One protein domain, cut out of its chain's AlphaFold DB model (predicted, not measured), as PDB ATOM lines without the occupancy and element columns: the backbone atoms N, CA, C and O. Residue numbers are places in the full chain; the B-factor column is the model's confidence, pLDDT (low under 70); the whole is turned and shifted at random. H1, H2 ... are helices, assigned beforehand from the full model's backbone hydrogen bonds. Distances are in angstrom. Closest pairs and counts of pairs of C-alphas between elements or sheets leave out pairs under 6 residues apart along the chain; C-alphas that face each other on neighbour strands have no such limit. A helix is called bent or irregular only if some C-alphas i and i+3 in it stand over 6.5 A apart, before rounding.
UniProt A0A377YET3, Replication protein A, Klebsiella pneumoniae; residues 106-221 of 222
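This is residues 106 to 221 of the 222 residues of the protein "Replication protein A" of Klebsiella pneumoniae (UniProt A0A377YET3). One long helix, H2, runs most of the domain's length, and three helices cover one side of it: H3 folds back over its later half, H6 crosses its earlier half, and H5 lies beside H3. Short H1 packs on the first part of H2, and tiny H4 lies by H3, away from H2. The printed part has 116 residues with six named helices, H1 to H6 in order, and no named strand: all helix. It is compact, with a radius of gyration of the C-alphas of 15.2 A and spans of 44 by 31 by 23 A.

H1, residues 114 to 121, and H2, residues 124 to 149, form a helical hairpin and only just touch, with 3 pairs of C-alphas within 8 A, the closest those of Gln 115 and Leu 130. H3, residues 157 to 172, forms a hairpin with H2, touching its residues 138 to 149 alone, closest at C-alphas Phe 142 and Val 167, 6.2 A, at a shallow tilt of 33 degrees, only just short of steep. H4, residues 181 to 184, only just touches H3, with 3 such pairs, closest at C-alphas Leu 161 and Leu 184, 7.3 A. H5, residues 198 to 206, touches H3 at a shallow tilt of 30 degrees, the same way, closest at C-alphas Tyr 164 and Ile 199, 6.8 A. H6, residues 209 to 219, touches residues 127 to 135 of H2 alone at a steep tilt of 63 degrees, closest at C-alphas Thr 132 and Ala 209, 4.8 A. Every O i to N i+4 pair is within hydrogen-bond range in H2, H3 and H5, 6 of 7 in H6 and 1 of 4 in H1, where 4 of 5 O i to N i+3 pairs are; H4 is too short for an i+4 pair.

H1 begins at C-alpha 114 (568.987, 428.238, 377.015) and is irregular, C-alphas 117 and 120 being 8.2 A apart. H2 is 36.9 A long, H3 22.0 A and H6 15.0 A, ending at C-alpha 219 (570.945, 424.210, 391.859).

The C-alphas of Glu 121 and Glu 153 are farthest apart, 47.7 A. The printed part has no cut, and the link from H4 to H5, residues 185 to 197, is long. Residues 111, 152 and 153 have pLDDT under 70.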
ATOM      1  N   ALA A 106     573.609 435.532 380.793       79.81
ATOM      2  CA  ALA A 106     574.628 435.670 379.755       79.81
ATOM      3  C   ALA A 106     575.220 434.311 379.341       79.81
ATOM      4  O   ALA A 106     575.523 434.101 378.167       79.81
ATOM      5  N   MET A 107     575.353 433.381 380.292       81.31
ATOM      6  CA  MET A 107     575.817 432.019 380.027       81.31
ATOM      7  C   MET A 107     574.764 431.185 379.289       81.31
ATOM      8  O   MET A 107     575.090 430.482 378.335       81.31
ATOM      9  N   ALA A 108     573.492 431.306 379.676       81.56
ATOM     10  CA  ALA A 108     572.383 430.619 379.016       81.56
ATOM     11  C   ALA A 108     572.172 431.065 377.556       81.56
ATOM     12  O   ALA A 108     571.651 430.303 376.746       81.56
ATOM     13  N   GLY A 109     572.611 432.276 377.200       74.94
ATOM     14  CA  GLY A 109     572.611 432.767 375.819       74.94
ATOM     15  C   GLY A 109     573.649 432.113 374.895       74.94
ATOM     16  O   GLY A 109     573.658 432.410 373.702       74.94
ATOM     17  N   ARG A 110     574.532 431.244 375.411       74.50
ATOM     18  CA  ARG A 110     575.584 430.563 374.636       74.50
ATOM     19  C   ARG A 110     575.225 429.107 374.338       74.50
ATOM     20  O   ARG A 110     574.511 428.475 375.105       74.50
ATOM     21  N   ASP A 111     575.753 428.571 373.236       65.38
ATOM     22  CA  ASP A 111     575.910 427.131 372.954       65.38
ATOM     23  C   ASP A 111     574.737 426.204 373.350       65.38
ATOM     24  O   ASP A 111     574.940 425.128 373.912       65.38
ATOM     25  N   SER A 112     573.491 426.577 373.032       76.62
ATOM     26  CA  SER A 112     572.286 425.785 373.371       76.62
ATOM     27  C   SER A 112     572.099 425.521 374.878       76.62
ATOM     28  O   SER A 112     571.561 424.482 375.278       76.62
ATOM     29  N   LEU A 113     572.565 426.445 375.723       88.12
ATOM     30  CA  LEU A 113     572.403 426.414 377.178       88.12
ATOM     31  C   LEU A 113     571.156 427.179 377.655       88.12
ATOM     32  O   LEU A 113     571.004 427.423 378.850       88.12
ATOM     33  N   ASP A 114     570.231 427.503 376.751       85.88
ATOM     34  CA  ASP A 114     568.987 428.238 377.015       85.88
ATOM     35  C   ASP A 114     568.126 427.569 378.099       85.88
ATOM     36  O   ASP A 114     567.474 428.233 378.907       85.88
ATOM     37  N   GLN A 115     568.200 426.238 378.186       87.81
ATOM     38  CA  GLN A 115     567.517 425.445 379.207       87.81
ATOM     39  C   GLN A 115     567.974 425.748 380.642       87.81
ATOM     40  O   GLN A 115     567.235 425.436 381.577       87.81
ATOM     41  N   LEU A 116     569.135 426.382 380.846       87.81
ATOM     42  CA  LEU A 116     569.565 426.848 382.168       87.81
ATOM     43  C   LEU A 116     568.545 427.815 382.785       87.81
ATOM     44  O   LEU A 116     568.270 427.708 383.978       87.81
ATOM     45  N   LEU A 117     567.914 428.681 381.982       85.44
ATOM     46  CA  LEU A 117     566.905 429.649 382.451       85.44
ATOM     47  C   LEU A 117     565.638 428.985 383.002       85.44
ATOM     48  O   LEU A 117     564.821 429.628 383.658       85.44
ATOM     49  N   ARG A 118     565.453 427.698 382.709       84.69
ATOM     50  CA  ARG A 118     564.310 426.894 383.141       84.69
ATOM     51  C   ARG A 118     564.756 425.700 383.977       84.69
ATOM     52  O   ARG A 118     564.028 424.718 384.062       84.69
ATOM     53  N   LEU A 119     565.931 425.755 384.607       87.25
ATOM     54  CA  LEU A 119     566.522 424.610 385.306       87.25
ATOM     55  C   LEU A 119     565.604 424.045 386.412       87.25
ATOM     56  O   LEU A 119     565.514 422.822 386.550       87.25
ATOM     57  N   ALA A 120     564.858 424.898 387.130       84.31
ATOM     58  CA  ALA A 120     563.820 424.486 388.098       84.31
ATOM     59  C   ALA A 120     562.775 423.515 387.503       84.31
ATOM     60  O   ALA A 120     562.246 422.620 388.168       84.31
ATOM     61  N   GLU A 121     562.501 423.699 386.216       85.00
ATOM     62  CA  GLU A 121     561.471 423.046 385.423       85.00
ATOM     63  C   GLU A 121     562.006 421.895 384.579       85.00
ATOM     64  O   GLU A 121     561.253 421.347 383.786       85.00
ATOM     65  N   LEU A 122     563.268 421.496 384.722       89.19
ATOM     66  CA  LEU A 122     563.795 420.367 383.959       89.19
ATOM     67  C   LEU A 122     563.550 419.041 384.680       89.19
ATOM     68  O   LEU A 122     563.624 418.938 385.911       89.19
ATOM     69  N   ASN A 123     563.283 417.998 383.900       89.38
ATOM     70  CA  ASN A 123     563.250 416.620 384.369       89.38
ATOM     71  C   ASN A 123     564.663 416.004 384.398       89.38
ATOM     72  O   ASN A 123     565.635 416.568 383.901       89.38
ATOM     73  N   GLN A 124     564.799 414.805 384.968       91.00
ATOM     74  CA  GLN A 124     566.108 414.159 385.137       91.00
ATOM     75  C   GLN A 124     566.858 413.910 383.816       91.00
ATOM     76  O   GLN A 124     568.085 414.024 383.777       91.00
ATOM     77  N   ARG A 125     566.149 413.569 382.732       93.69
ATOM     78  CA  ARG A 125     566.770 413.330 381.417       93.69
ATOM     79  C   ARG A 125     567.262 414.637 380.804       93.69
ATOM     80  O   ARG A 125     568.364 414.669 380.262       93.69
ATOM     81  N   GLU A 126     566.471 415.698 380.930       93.12
ATOM     82  CA  GLU A 126     566.826 417.048 380.480       93.12
ATOM     83  C   GLU A 126     568.036 417.584 381.243       93.12
ATOM     84  O   GLU A 126     569.000 418.007 380.612       93.12
ATOM     85  N   VAL A 127     568.068 417.444 382.574       94.50
ATOM     86  CA  VAL A 127     569.242 417.823 383.378       94.50
ATOM     87  C   VAL A 127     570.479 417.040 382.942       94.50
ATOM     88  O   VAL A 127     571.546 417.629 382.786       94.50
ATOM     89  N   LYS A 128     570.363 415.728 382.695       95.94
ATOM     90  CA  LYS A 128     571.497 414.921 382.216       95.94
ATOM     91  C   LYS A 128     572.021 415.425 380.867       95.94
ATOM     92  O   LYS A 128     573.226 415.586 380.715       95.94
ATOM     93  N   ARG A 129     571.129 415.715 379.914       95.38
ATOM     94  CA  ARG A 129     571.508 416.294 378.615       95.38
ATOM     95  C   ARG A 129     572.181 417.656 378.788       95.38
ATOM     96  O   ARG A 129     573.245 417.874 378.217       95.38
ATOM     97  N   LEU A 130     571.592 418.539 379.592       94.88
ATOM     98  CA  LEU A 130     572.132 419.869 379.865       94.88
ATOM     99  C   LEU A 130     573.514 419.794 380.523       94.88
ATOM    100  O   LEU A 130     574.399 420.567 380.186       94.88
ATOM    101  N   SER A 131     573.740 418.809 381.390       96.06
ATOM    102  CA  SER A 131     575.040 418.584 382.035       96.06
ATOM    103  C   SER A 131     576.141 418.262 381.030       96.06
ATOM    104  O   SER A 131     577.262 418.744 381.180       96.06
ATOM    105  N   THR A 132     575.831 417.477 379.993       96.62
ATOM    106  CA  THR A 132     576.765 417.213 378.891       96.62
ATOM    107  C   THR A 132     577.074 418.485 378.106       96.62
ATOM    108  O   THR A 132     578.231 418.712 377.774       96.62
ATOM    109  N   LEU A 133     576.067 419.325 377.842       95.69
ATOM    110  CA  LEU A 133     576.255 420.590 377.125       95.69
ATOM    111  C   LEU A 133     577.111 421.576 377.928       95.69
ATOM    112  O   LEU A 133     578.066 422.127 377.392       95.69
ATOM    113  N   VAL A 134     576.834 421.742 379.226       95.44
ATOM    114  CA  VAL A 134     577.644 422.598 380.104       95.44
ATOM    115  C   VAL A 134     579.079 422.074 380.199       95.44
ATOM    116  O   VAL A 134     580.022 422.848 380.075       95.44
ATOM    117  N   ALA A 135     579.267 420.760 380.362       97.00
ATOM    118  CA  ALA A 135     580.600 420.163 380.387       97.00
ATOM    119  C   ALA A 135     581.375 420.419 379.085       97.00
ATOM    120  O   ALA A 135     582.541 420.805 379.148       97.00
ATOM    121  N   ALA A 136     580.723 420.260 377.929       95.88
ATOM    122  CA  ALA A 136     581.314 420.537 376.623       95.88
ATOM    123  C   ALA A 136     581.665 422.022 376.448       95.88
ATOM    124  O   ALA A 136     582.743 422.336 375.954       95.88
ATOM    125  N   HIS A 137     580.806 422.933 376.911       94.94
ATOM    126  CA  HIS A 137     581.084 424.369 376.888       94.94
ATOM    127  C   HIS A 137     582.326 424.722 377.724       94.94
ATOM    128  O   HIS A 137     583.222 425.421 377.254       94.94
ATOM    129  N   ILE A 138     582.430 424.194 378.948       96.00
ATOM    130  CA  ILE A 138     583.606 424.419 379.803       96.00
ATOM    131  C   ILE A 138     584.868 423.770 379.212       96.00
ATOM    132  O   ILE A 138     585.954 424.339 379.328       96.00
ATOM    133  N   ASP A 139     584.750 422.607 378.566       96.88
ATOM    134  CA  ASP A 139     585.867 421.956 377.870       96.88
ATOM    135  C   ASP A 139     586.348 422.779 376.667       96.88
ATOM    136  O   ASP A 139     587.550 422.985 376.516       96.88
ATOM    137  N   MET A 140     585.427 423.353 375.889       95.75
ATOM    138  CA  MET A 140     585.751 424.272 374.795       95.75
ATOM    139  C   MET A 140     586.531 425.494 375.296       95.75
ATOM    140  O   MET A 140     587.598 425.798 374.761       95.75
ATOM    141  N   ILE A 141     586.048 426.160 376.352       94.75
ATOM    142  CA  ILE A 141     586.761 427.287 376.975       94.75
ATOM    143  C   ILE A 141     588.148 426.855 377.460       94.75
ATOM    144  O   ILE A 141     589.128 427.573 377.264       94.75
ATOM    145  N   PHE A 142     588.249 425.687 378.098       96.81
ATOM    146  CA  PHE A 142     589.526 425.159 378.566       96.81
ATOM    147  C   PHE A 142     590.509 424.939 377.409       96.81
ATOM    148  O   PHE A 142     591.654 425.370 377.510       96.81
ATOM    149  N   ILE A 143     590.074 424.313 376.311       96.50
ATOM    150  CA  ILE A 143     590.907 424.078 375.121       96.50
ATOM    151  C   ILE A 143     591.365 425.407 374.515       96.50
ATOM    152  O   ILE A 143     592.552 425.562 374.223       96.50
ATOM    153  N   GLN A 144     590.453 426.373 374.373       95.75
ATOM    154  CA  GLN A 144     590.776 427.699 373.852       95.75
ATOM    155  C   GLN A 144     591.849 428.385 374.709       95.75
ATOM    156  O   GLN A 144     592.886 428.798 374.193       95.75
ATOM    157  N   LEU A 145     591.640 428.455 376.026       95.75
ATOM    158  CA  LEU A 145     592.586 429.097 376.935       95.75
ATOM    159  C   LEU A 145     593.925 428.352 377.004       95.75
ATOM    160  O   LEU A 145     594.964 428.992 377.134       95.75
ATOM    161  N   CYS A 146     593.933 427.021 376.889       94.31
ATOM    162  CA  CYS A 146     595.173 426.255 376.749       94.31
ATOM    163  C   CYS A 146     595.955 426.694 375.506       94.31
ATOM    164  O   CYS A 146     597.146 426.964 375.623       94.31
ATOM    165  N   GLY A 147     595.301 426.812 374.346       92.62
ATOM    166  CA  GLY A 147     595.950 427.259 373.108       92.62
ATOM    167  C   GLY A 147     596.477 428.696 373.174       92.62
ATOM    168  O   GLY A 147     597.511 428.999 372.587       92.62
ATOM    169  N   GLU A 148     595.800 429.572 373.919       92.12
ATOM    170  CA  GLU A 148     596.222 430.965 374.119       92.12
ATOM    171  C   GLU A 148     597.364 431.112 375.139       92.12
ATOM    172  O   GLU A 148     598.210 431.994 374.993       92.12
ATOM    173  N   MET A 149     597.370 430.298 376.200       92.00
ATOM    174  CA  MET A 149     598.225 430.514 377.377       92.00
ATOM    175  C   MET A 149     599.404 429.546 377.493       92.00
ATOM    176  O   MET A 149     600.412 429.899 378.102       92.00
ATOM    177  N   LEU A 150     599.276 428.323 376.976       88.81
ATOM    178  CA  LEU A 150     600.263 427.254 377.143       88.81
ATOM    179  C   LEU A 150     601.050 427.034 375.848       88.81
ATOM    180  O   LEU A 150     600.961 425.978 375.228       88.81
ATOM    181  N   THR A 151     601.833 428.032 375.442       84.00
ATOM    182  CA  THR A 151     602.880 427.831 374.429       84.00
ATOM    183  C   THR A 151     604.094 427.134 375.062       84.00
ATOM    184  O   THR A 151     604.298 427.239 376.275       84.00
ATOM    185  N   ASP A 152     604.905 426.425 374.265       69.56
ATOM    186  CA  ASP A 152     606.009 425.566 374.753       69.56
ATOM    187  C   ASP A 152     607.023 426.288 375.668       69.56
ATOM    188  O   ASP A 152     607.675 425.660 376.499       69.56
ATOM    189  N   GLU A 153     607.115 427.618 375.589       69.19
ATOM    190  CA  GLU A 153     608.012 428.445 376.408       69.19
ATOM    191  C   GLU A 153     607.369 428.977 377.712       69.19
ATOM    192  O   GLU A 153     608.074 429.485 378.587       69.19
ATOM    193  N   LEU A 154     606.043 428.872 377.878       72.50
ATOM    194  CA  LEU A 154     605.266 429.555 378.931       72.50
ATOM    195  C   LEU A 154     604.541 428.620 379.915       72.50
ATOM    196  O   LEU A 154     603.876 429.101 380.838       72.50
ATOM    197  N   ALA A 155     604.685 427.299 379.783       77.44
ATOM    198  CA  ALA A 155     604.013 426.300 380.623       77.44
ATOM    199  C   ALA A 155     604.588 426.203 382.059       77.44
ATOM    200  O   ALA A 155     605.087 425.168 382.498       77.44
ATOM    201  N   SER A 156     604.508 427.296 382.824       89.12
ATOM    202  CA  SER A 156     604.899 427.356 384.237       89.12
ATOM    203  C   SER A 156     603.712 427.096 385.181       89.12
ATOM    204  O   SER A 156     602.563 427.375 384.825       89.12
ATOM    205  N   PRO A 157     603.948 426.658 386.436       90.06
ATOM    206  CA  PRO A 157     602.880 426.471 387.427       90.06
ATOM    207  C   PRO A 157     602.021 427.722 387.670       90.06
ATOM    208  O   PRO A 157     600.827 427.616 387.946       90.06
ATOM    209  N   ILE A 158     602.610 428.916 387.538       90.19
ATOM    210  CA  ILE A 158     601.911 430.198 387.697       90.19
ATOM    211  C   ILE A 158     600.916 430.411 386.551       90.19
ATOM    212  O   ILE A 158     599.769 430.783 386.797       90.19
ATOM    213  N   VAL A 159     601.331 430.130 385.313       92.75
ATOM    214  CA  VAL A 159     600.466 430.235 384.128       92.75
ATOM    215  C   VAL A 159     599.338 429.203 384.193       92.75
ATOM    216  O   VAL A 159     598.183 429.544 383.953       92.75
ATOM    217  N   ILE A 160     599.634 427.973 384.624       93.69
ATOM    218  CA  ILE A 160     598.629 426.913 384.816       93.69
ATOM    219  C   ILE A 160     597.605 427.293 385.901       93.69
ATOM    220  O   ILE A 160     596.408 427.027 385.762       93.69
ATOM    221  N   LEU A 161     598.041 427.947 386.979       94.56
ATOM    222  CA  LEU A 161     597.138 428.459 388.009       94.56
ATOM    223  C   LEU A 161     596.239 429.583 387.485       94.56
ATOM    224  O   LEU A 161     595.063 429.647 387.853       94.56
ATOM    225  N   GLU A 162     596.767 430.466 386.643       94.62
ATOM    226  CA  GLU A 162     595.976 431.524 386.015       94.62
ATOM    227  C   GLU A 162     594.955 430.954 385.024       94.62
ATOM    228  O   GLU A 162     593.782 431.330 385.064       94.62
ATOM    229  N   LEU A 163     595.354 429.962 384.224       95.88
ATOM    230  CA  LEU A 163     594.447 429.188 383.377       95.88
ATOM    231  C   LEU A 163     593.305 428.584 384.208       95.88
ATOM    232  O   LEU A 163     592.133 428.732 383.855       95.88
ATOM    233  N   TYR A 164     593.625 427.964 385.351       97.06
ATOM    234  CA  TYR A 164     592.611 427.436 386.264       97.06
ATOM    235  C   TYR A 164     591.639 428.523 386.716       97.06
ATOM    236  O   TYR A 164     590.432 428.304 386.680       97.06
ATOM    237  N   ARG A 165     592.137 429.696 387.118       95.75
ATOM    238  CA  ARG A 165     591.292 430.796 387.608       95.75
ATOM    239  C   ARG A 165     590.340 431.317 386.541       95.75
ATOM    240  O   ARG A 165     589.192 431.601 386.872       95.75
ATOM    241  N   ARG A 166     590.779 431.399 385.284       96.25
ATOM    242  CA  ARG A 166     589.925 431.819 384.162       96.25
ATOM    243  C   ARG A 166     588.821 430.808 383.871       96.25
ATOM    244  O   ARG A 166     587.661 431.195 383.787       96.25
ATOM    245  N   VAL A 167     589.143 429.515 383.829       96.75
ATOM    246  CA  VAL A 167     588.125 428.457 383.676       96.75
ATOM    247  C   VAL A 167     587.175 428.432 384.879       96.75
ATOM    248  O   VAL A 167     585.960 428.354 384.724       96.75
ATOM    249  N   ALA A 168     587.712 428.556 386.092       95.94
ATOM    250  CA  ALA A 168     586.938 428.609 387.327       95.94
ATOM    251  C   ALA A 168     585.993 429.825 387.374       95.94
ATOM    252  O   ALA A 168     584.908 429.730 387.949       95.94
ATOM    253  N   ALA A 169     586.368 430.952 386.763       93.75
ATOM    254  CA  ALA A 169     585.499 432.117 386.639       93.75
ATOM    255  C   ALA A 169     584.277 431.819 385.756       93.75
ATOM    256  O   ALA A 169     583.169 432.175 386.144       93.75
ATOM    257  N   GLU A 170     584.448 431.106 384.639       92.88
ATOM    258  CA  GLU A 170     583.320 430.672 383.799       92.88
ATOM    259  C   GLU A 170     582.388 429.707 384.543       92.88
ATOM    260  O   GLU A 170     581.172 429.862 384.500       92.88
ATOM    261  N   VAL A 171     582.938 428.767 385.320       94.56
ATOM    262  CA  VAL A 171     582.133 427.889 386.192       94.56
ATOM    263  C   VAL A 171     581.360 428.692 387.245       94.56
ATOM    264  O   VAL A 171     580.191 428.408 387.502       94.56
ATOM    265  N   SER A 172     581.984 429.726 387.818       92.25
ATOM    266  CA  SER A 172     581.363 430.575 388.844       92.25
ATOM    267  C   SER A 172     580.208 431.426 388.301       92.25
ATOM    268  O   SER A 172     579.356 431.832 389.083       92.25
ATOM    269  N   ARG A 173     580.132 431.670 386.982       88.19
ATOM    270  CA  ARG A 173     578.990 432.370 386.355       88.19
ATOM    271  C   ARG A 173     577.687 431.573 386.414       88.19
ATOM    272  O   ARG A 173     576.623 432.166 386.271       88.19
ATOM    273  N   LEU A 174     577.776 430.260 386.626       88.25
ATOM    274  CA  LEU A 174     576.637 429.359 386.817       88.25
ATOM    275  C   LEU A 174     576.267 429.183 388.296       88.25
ATOM    276  O   LEU A 174     575.620 428.199 388.644       88.25
ATOM    277  N   ASP A 175     576.736 430.076 389.171       88.06
ATOM    278  CA  ASP A 175     576.558 430.004 390.626       88.06
ATOM    279  C   ASP A 175     577.079 428.687 391.244       88.06
ATOM    280  O   ASP A 175     576.692 428.272 392.336       88.06
ATOM    281  N   VAL A 176     578.021 428.023 390.562       91.62
ATOM    282  CA  VAL A 176     578.692 426.812 391.046       91.62
ATOM    283  C   VAL A 176     580.083 427.153 391.557       91.62
ATOM    284  O   VAL A 176     580.918 427.679 390.827       91.62
ATOM    285  N   ILE A 177     580.384 426.753 392.796       93.94
ATOM    286  CA  ILE A 177     581.736 426.877 393.352       93.94
ATOM    287  C   ILE A 177     582.681 425.880 392.648       93.94
ATOM    288  O   ILE A 177     582.459 424.663 392.737       93.94
ATOM    289  N   PRO A 178     583.762 426.352 391.999       96.56
ATOM    290  CA  PRO A 178     584.707 425.485 391.306       96.56
ATOM    291  C   PRO A 178     585.440 424.520 392.262       96.56
ATOM    292  O   PRO A 178     585.739 424.868 393.410       96.56
ATOM    293  N   PRO A 179     585.802 423.305 391.815       96.81
ATOM    294  CA  PRO A 179     586.590 422.370 392.617       96.81
ATOM    295  C   PRO A 179     587.932 422.986 393.031       96.81
ATOM    296  O   PRO A 179     588.650 423.531 392.197       96.81
ATOM    297  N   GLY A 180     588.279 422.912 394.319       93.50
ATOM    298  CA  GLY A 180     589.539 423.460 394.841       93.50
ATOM    299  C   GLY A 180     589.599 424.992 394.937       93.50
ATOM    300  O   GLY A 180     590.651 425.525 395.295       93.50
ATOM    301  N   TYR A 181     588.495 425.705 394.678       93.50
ATOM    302  CA  TYR A 181     588.470 427.170 394.579       93.50
ATOM    303  C   TYR A 181     589.088 427.878 395.790       93.50
ATOM    304  O   TYR A 181     589.947 428.743 395.640       93.50
ATOM    305  N   GLU A 182     588.742 427.467 397.011       90.81
ATOM    306  CA  GLU A 182     589.277 428.084 398.231       90.81
ATOM    307  C   GLU A 182     590.801 427.957 398.383       90.81
ATOM    308  O   GLU A 182     591.455 428.849 398.944       90.81
ATOM    309  N   ALA A 183     591.377 426.866 397.878       91.38
ATOM    310  CA  ALA A 183     592.813 426.615 397.915       91.38
ATOM    311  C   ALA A 183     593.557 427.323 396.768       91.38
ATOM    312  O   ALA A 183     594.705 427.734 396.937       91.38
ATOM    313  N   LEU A 184     592.902 427.519 395.621       92.94
ATOM    314  CA  LEU A 184     593.531 427.998 394.383       92.94
ATOM    315  C   LEU A 184     593.253 429.486 394.071       92.94
ATOM    316  O   LEU A 184     594.028 430.128 393.351       92.94
ATOM    317  N   ARG A 185     592.218 430.093 394.667       88.56
ATOM    318  CA  ARG A 185     591.914 431.527 394.497       88.56
ATOM    319  C   ARG A 185     593.044 432.423 395.002       88.56
ATOM    320  O   ARG A 185     593.842 432.001 395.836       88.56
ATOM    321  N   SER A 186     593.099 433.670 394.546       83.31
ATOM    322  CA  SER A 186     594.009 434.657 395.137       83.31
ATOM    323  C   SER A 186     593.543 435.038 396.550       83.31
ATOM    324  O   SER A 186     592.348 435.207 396.794       83.31
ATOM    325  N   LYS A 187     594.469 435.126 397.509       84.44
ATOM    326  CA  LYS A 187     594.200 435.558 398.890       84.44
ATOM    327  C   LYS A 187     595.325 436.496 399.321       84.44
ATOM    328  O   LYS A 187     596.474 436.068 399.336       84.44
ATOM    329  N   HIS A 188     594.986 437.727 399.711       77.38
ATOM    330  CA  HIS A 188     595.964 438.725 400.163       77.38
ATOM    331  C   HIS A 188     596.789 438.218 401.361       77.38
ATOM    332  O   HIS A 188     598.004 438.379 401.382       77.38
ATOM    333  N   ASN A 189     596.153 437.546 402.327       83.38
ATOM    334  CA  ASN A 189     596.799 437.075 403.559       83.38
ATOM    335  C   ASN A 189     596.992 435.551 403.569       83.38
ATOM    336  O   ASN A 189     596.607 434.857 404.515       83.38
ATOM    337  N   ARG A 190     597.526 434.994 402.478       85.62
ATOM    338  CA  ARG A 190     597.764 433.549 402.366       85.62
ATOM    339  C   ARG A 190     598.978 433.134 403.206       85.62
ATOM    340  O   ARG A 190     600.091 433.552 402.928       85.62
ATOM    341  N   ARG A 191     598.748 432.273 404.206       85.00
ATOM    342  CA  ARG A 191     599.803 431.727 405.086       85.00
ATOM    343  C   ARG A 191     600.547 430.529 404.486       85.00
ATOM    344  O   ARG A 191     601.742 430.397 404.697       85.00
ATOM    345  N   ASN A 192     599.844 429.675 403.737       86.19
ATOM    346  CA  ASN A 192     600.397 428.444 403.161       86.19
ATOM    347  C   ASN A 192     600.621 428.590 401.649       86.19
ATOM    348  O   ASN A 192     599.802 429.240 400.995       86.19
ATOM    349  N   PRO A 193     601.660 427.959 401.072       88.56
ATOM    350  CA  PRO A 193     601.881 427.984 399.630       88.56
ATOM    351  C   PRO A 193     600.704 427.366 398.863       88.56
ATOM    352  O   PRO A 193     599.890 426.614 399.404       88.56
ATOM    353  N   ILE A 194     600.601 427.711 397.581       91.31
ATOM    354  CA  ILE A 194     599.552 427.186 396.702       91.31
ATOM    355  C   ILE A 194     599.838 425.714 396.421       91.31
ATOM    356  O   ILE A 194     600.932 425.376 395.978       91.31
ATOM    357  N   ASN A 195     598.853 424.848 396.659       91.38
ATOM    358  CA  ASN A 195     598.960 423.442 396.296       91.38
ATOM    359  C   ASN A 195     598.550 423.247 394.826       91.38
ATOM    360  O   ASN A 195     597.362 423.120 394.520       91.38
ATOM    361  N   TYR A 196     599.538 423.252 393.931       92.56
ATOM    362  CA  TYR A 196     599.331 423.107 392.487       92.56
ATOM    363  C   TYR A 196     598.811 421.716 392.082       92.56
ATOM    364  O   TYR A 196     598.128 421.607 391.066       92.56
ATOM    365  N   GLU A 197     599.015 420.684 392.908       93.75
ATOM    366  CA  GLU A 197     598.545 419.310 392.652       93.75
ATOM    367  C   GLU A 197     597.015 419.203 392.557       93.75
ATOM    368  O   GLU A 197     596.467 418.259 391.990       93.75
ATOM    369  N   LEU A 198     596.287 420.188 393.093       95.50
ATOM    370  CA  LEU A 198     594.826 420.229 393.012       95.50
ATOM    371  C   LEU A 198     594.316 420.597 391.611       95.50
ATOM    372  O   LEU A 198     593.161 420.309 391.290       95.50
ATOM    373  N   ILE A 199     595.144 421.245 390.788       96.00
ATOM    374  CA  ILE A 199     594.714 421.849 389.525       96.00
ATOM    375  C   ILE A 199     594.268 420.795 388.495       96.00
ATOM    376  O   ILE A 199     593.148 420.927 387.990       96.00
ATOM    377  N   PRO A 200     595.040 419.725 388.201       96.06
ATOM    378  CA  PRO A 200     594.627 418.732 387.206       96.06
ATOM    379  C   PRO A 200     593.292 418.065 387.559       96.06
ATOM    380  O   PRO A 200     592.392 417.960 386.722       96.06
ATOM    381  N   GLY A 201     593.124 417.684 388.830       96.94
ATOM    382  CA  GLY A 201     591.879 417.100 389.328       96.94
ATOM    383  C   GLY A 201     590.699 418.071 389.249       96.94
ATOM    384  O   GLY A 201     589.579 417.665 388.924       96.94
ATOM    385  N   ALA A 202     590.936 419.362 389.491       97.56
ATOM    386  CA  ALA A 202     589.906 420.378 389.367       97.56
ATOM    387  C   ALA A 202     589.463 420.586 387.911       97.56
ATOM    388  O   ALA A 202     588.259 420.597 387.648       97.56
ATOM    389  N   PHE A 203     590.398 420.656 386.957       97.81
ATOM    390  CA  PHE A 203     590.064 420.714 385.529       97.81
ATOM    391  C   PHE A 203     589.263 419.500 385.070       97.81
ATOM    392  O   PHE A 203     588.289 419.657 384.337       97.81
ATOM    393  N   ALA A 204     589.647 418.295 385.498       97.62
ATOM    394  CA  ALA A 204     588.921 417.077 385.147       97.62
ATOM    395  C   ALA A 204     587.466 417.126 385.643       97.62
ATOM    396  O   ALA A 204     586.545 416.763 384.918       97.62
ATOM    397  N   ARG A 205     587.236 417.626 386.864       97.69
ATOM    398  CA  ARG A 205     585.887 417.769 387.433       97.69
ATOM    399  C   ARG A 205     585.047 418.817 386.707       97.69
ATOM    400  O   ARG A 205     583.907 418.515 386.376       97.69
ATOM    401  N   MET A 206     585.602 419.999 386.432       97.69
ATOM    402  CA  MET A 206     584.881 421.090 385.753       97.69
ATOM    403  C   MET A 206     584.456 420.737 384.321       97.69
ATOM    404  O   MET A 206     583.511 421.324 383.810       97.69
ATOM    405  N   ARG A 207     585.112 419.760 383.689       97.50
ATOM    406  CA  ARG A 207     584.816 419.289 382.323       97.50
ATOM    407  C   ARG A 207     584.051 417.959 382.306       97.50
ATOM    408  O   ARG A 207     583.797 417.386 381.254       97.50
ATOM    409  N   CYS A 208     583.672 417.439 383.474       97.94
ATOM    410  CA  CYS A 208     582.992 416.155 383.610       97.94
ATOM    411  C   CYS A 208     581.468 416.329 383.669       97.94
ATOM    412  O   CYS A 208     580.940 416.970 384.582       97.94
ATOM    413  N   ALA A 209     580.748 415.679 382.751       97.81
ATOM    414  CA  ALA A 209     579.284 415.712 382.702       97.81
ATOM    415  C   ALA A 209     578.624 415.162 383.983       97.81
ATOM    416  O   ALA A 209     577.681 415.763 384.493       97.81
ATOM    417  N   ASP A 210     579.149 414.085 384.575       97.62
ATOM    418  CA  ASP A 210     578.592 413.496 385.808       97.62
ATOM    419  C   ASP A 210     578.789 414.390 387.045       97.62
ATOM    420  O   ASP A 210     578.067 414.294 388.047       97.62
ATOM    421  N   TRP A 211     579.807 415.252 387.024       97.69
ATOM    422  CA  TRP A 211     579.972 416.271 388.054       97.69
ATOM    423  C   TRP A 211     578.926 417.373 387.878       97.69
ATOM    424  O   TRP A 211     578.214 417.678 388.840       97.69
ATOM    425  N   TRP A 212     578.754 417.876 386.653       97.31
ATOM    426  CA  TRP A 212     577.721 418.858 386.323       97.31
ATOM    427  C   TRP A 212     576.307 418.359 386.593       97.31
ATOM    428  O   TRP A 212     575.510 419.111 387.141       97.31
ATOM    429  N   GLN A 213     576.013 417.082 386.351       96.88
ATOM    430  CA  GLN A 213     574.705 416.505 386.666       96.88
ATOM    431  C   GLN A 213     574.360 416.650 388.142       96.88
ATOM    432  O   GLN A 213     573.240 417.026 388.482       96.88
ATOM    433  N   ARG A 214     575.324 416.406 389.032       96.25
ATOM    434  CA  ARG A 214     575.112 416.607 390.468       96.25
ATOM    435  C   ARG A 214     574.953 418.083 390.817       96.25
ATOM    436  O   ARG A 214     574.110 418.398 391.649       96.25
ATOM    437  N   LYS A 215     575.726 418.973 390.188       95.50
ATOM    438  CA  LYS A 215     575.673 420.420 390.452       95.50
ATOM    439  C   LYS A 215     574.392 421.076 389.963       95.50
ATOM    440  O   LYS A 215     573.724 421.731 390.750       95.50
ATOM    441  N   LEU A 216     573.985 420.810 388.731       94.12
ATOM    442  CA  LEU A 216     572.719 421.303 388.196       94.12
ATOM    443  C   LEU A 216     571.522 420.727 388.961       94.12
ATOM    444  O   LEU A 216     570.536 421.425 389.174       94.12
ATOM    445  N   TRP A 217     571.606 419.481 389.439       93.75
ATOM    446  CA  TRP A 217     570.551 418.917 390.283       93.75
ATOM    447  C   TRP A 217     570.472 419.574 391.667       93.75
ATOM    448  O   TRP A 217     569.375 419.710 392.204       93.75
ATOM    449  N   GLN A 218     571.604 419.980 392.247       91.38
ATOM    450  CA  GLN A 218     571.632 420.776 393.478       91.38
ATOM    451  C   GLN A 218     570.995 422.149 393.237       91.38
ATOM    452  O   GLN A 218     569.987 422.453 393.865       91.38
ATOM    453  N   LEU A 219     571.467 422.887 392.228       88.62
ATOM    454  CA  LEU A 219     570.945 424.210 391.859       88.62
ATOM    455  C   LEU A 219     569.457 424.216 391.498       88.62
ATOM    456  O   LEU A 219     568.755 425.192 391.725       88.62
ATOM    457  N   ARG A 220     568.949 423.121 390.929       87.12
ATOM    458  CA  ARG A 220     567.517 422.951 390.661       87.12
ATOM    459  C   ARG A 220     566.679 422.908 391.948       87.12
ATOM    460  O   ARG A 220     565.477 423.164 391.896       87.12
ATOM    461  N   ASN A 221     567.266 422.482 393.064       82.31
ATOM    462  CA  ASN A 221     566.547 422.199 394.303       82.31
ATOM    463  C   ASN A 221     566.779 423.213 395.437       82.31
ATOM    464  O   ASN A 221     566.005 423.153 396.395       82.31
TER     465      ASN A 221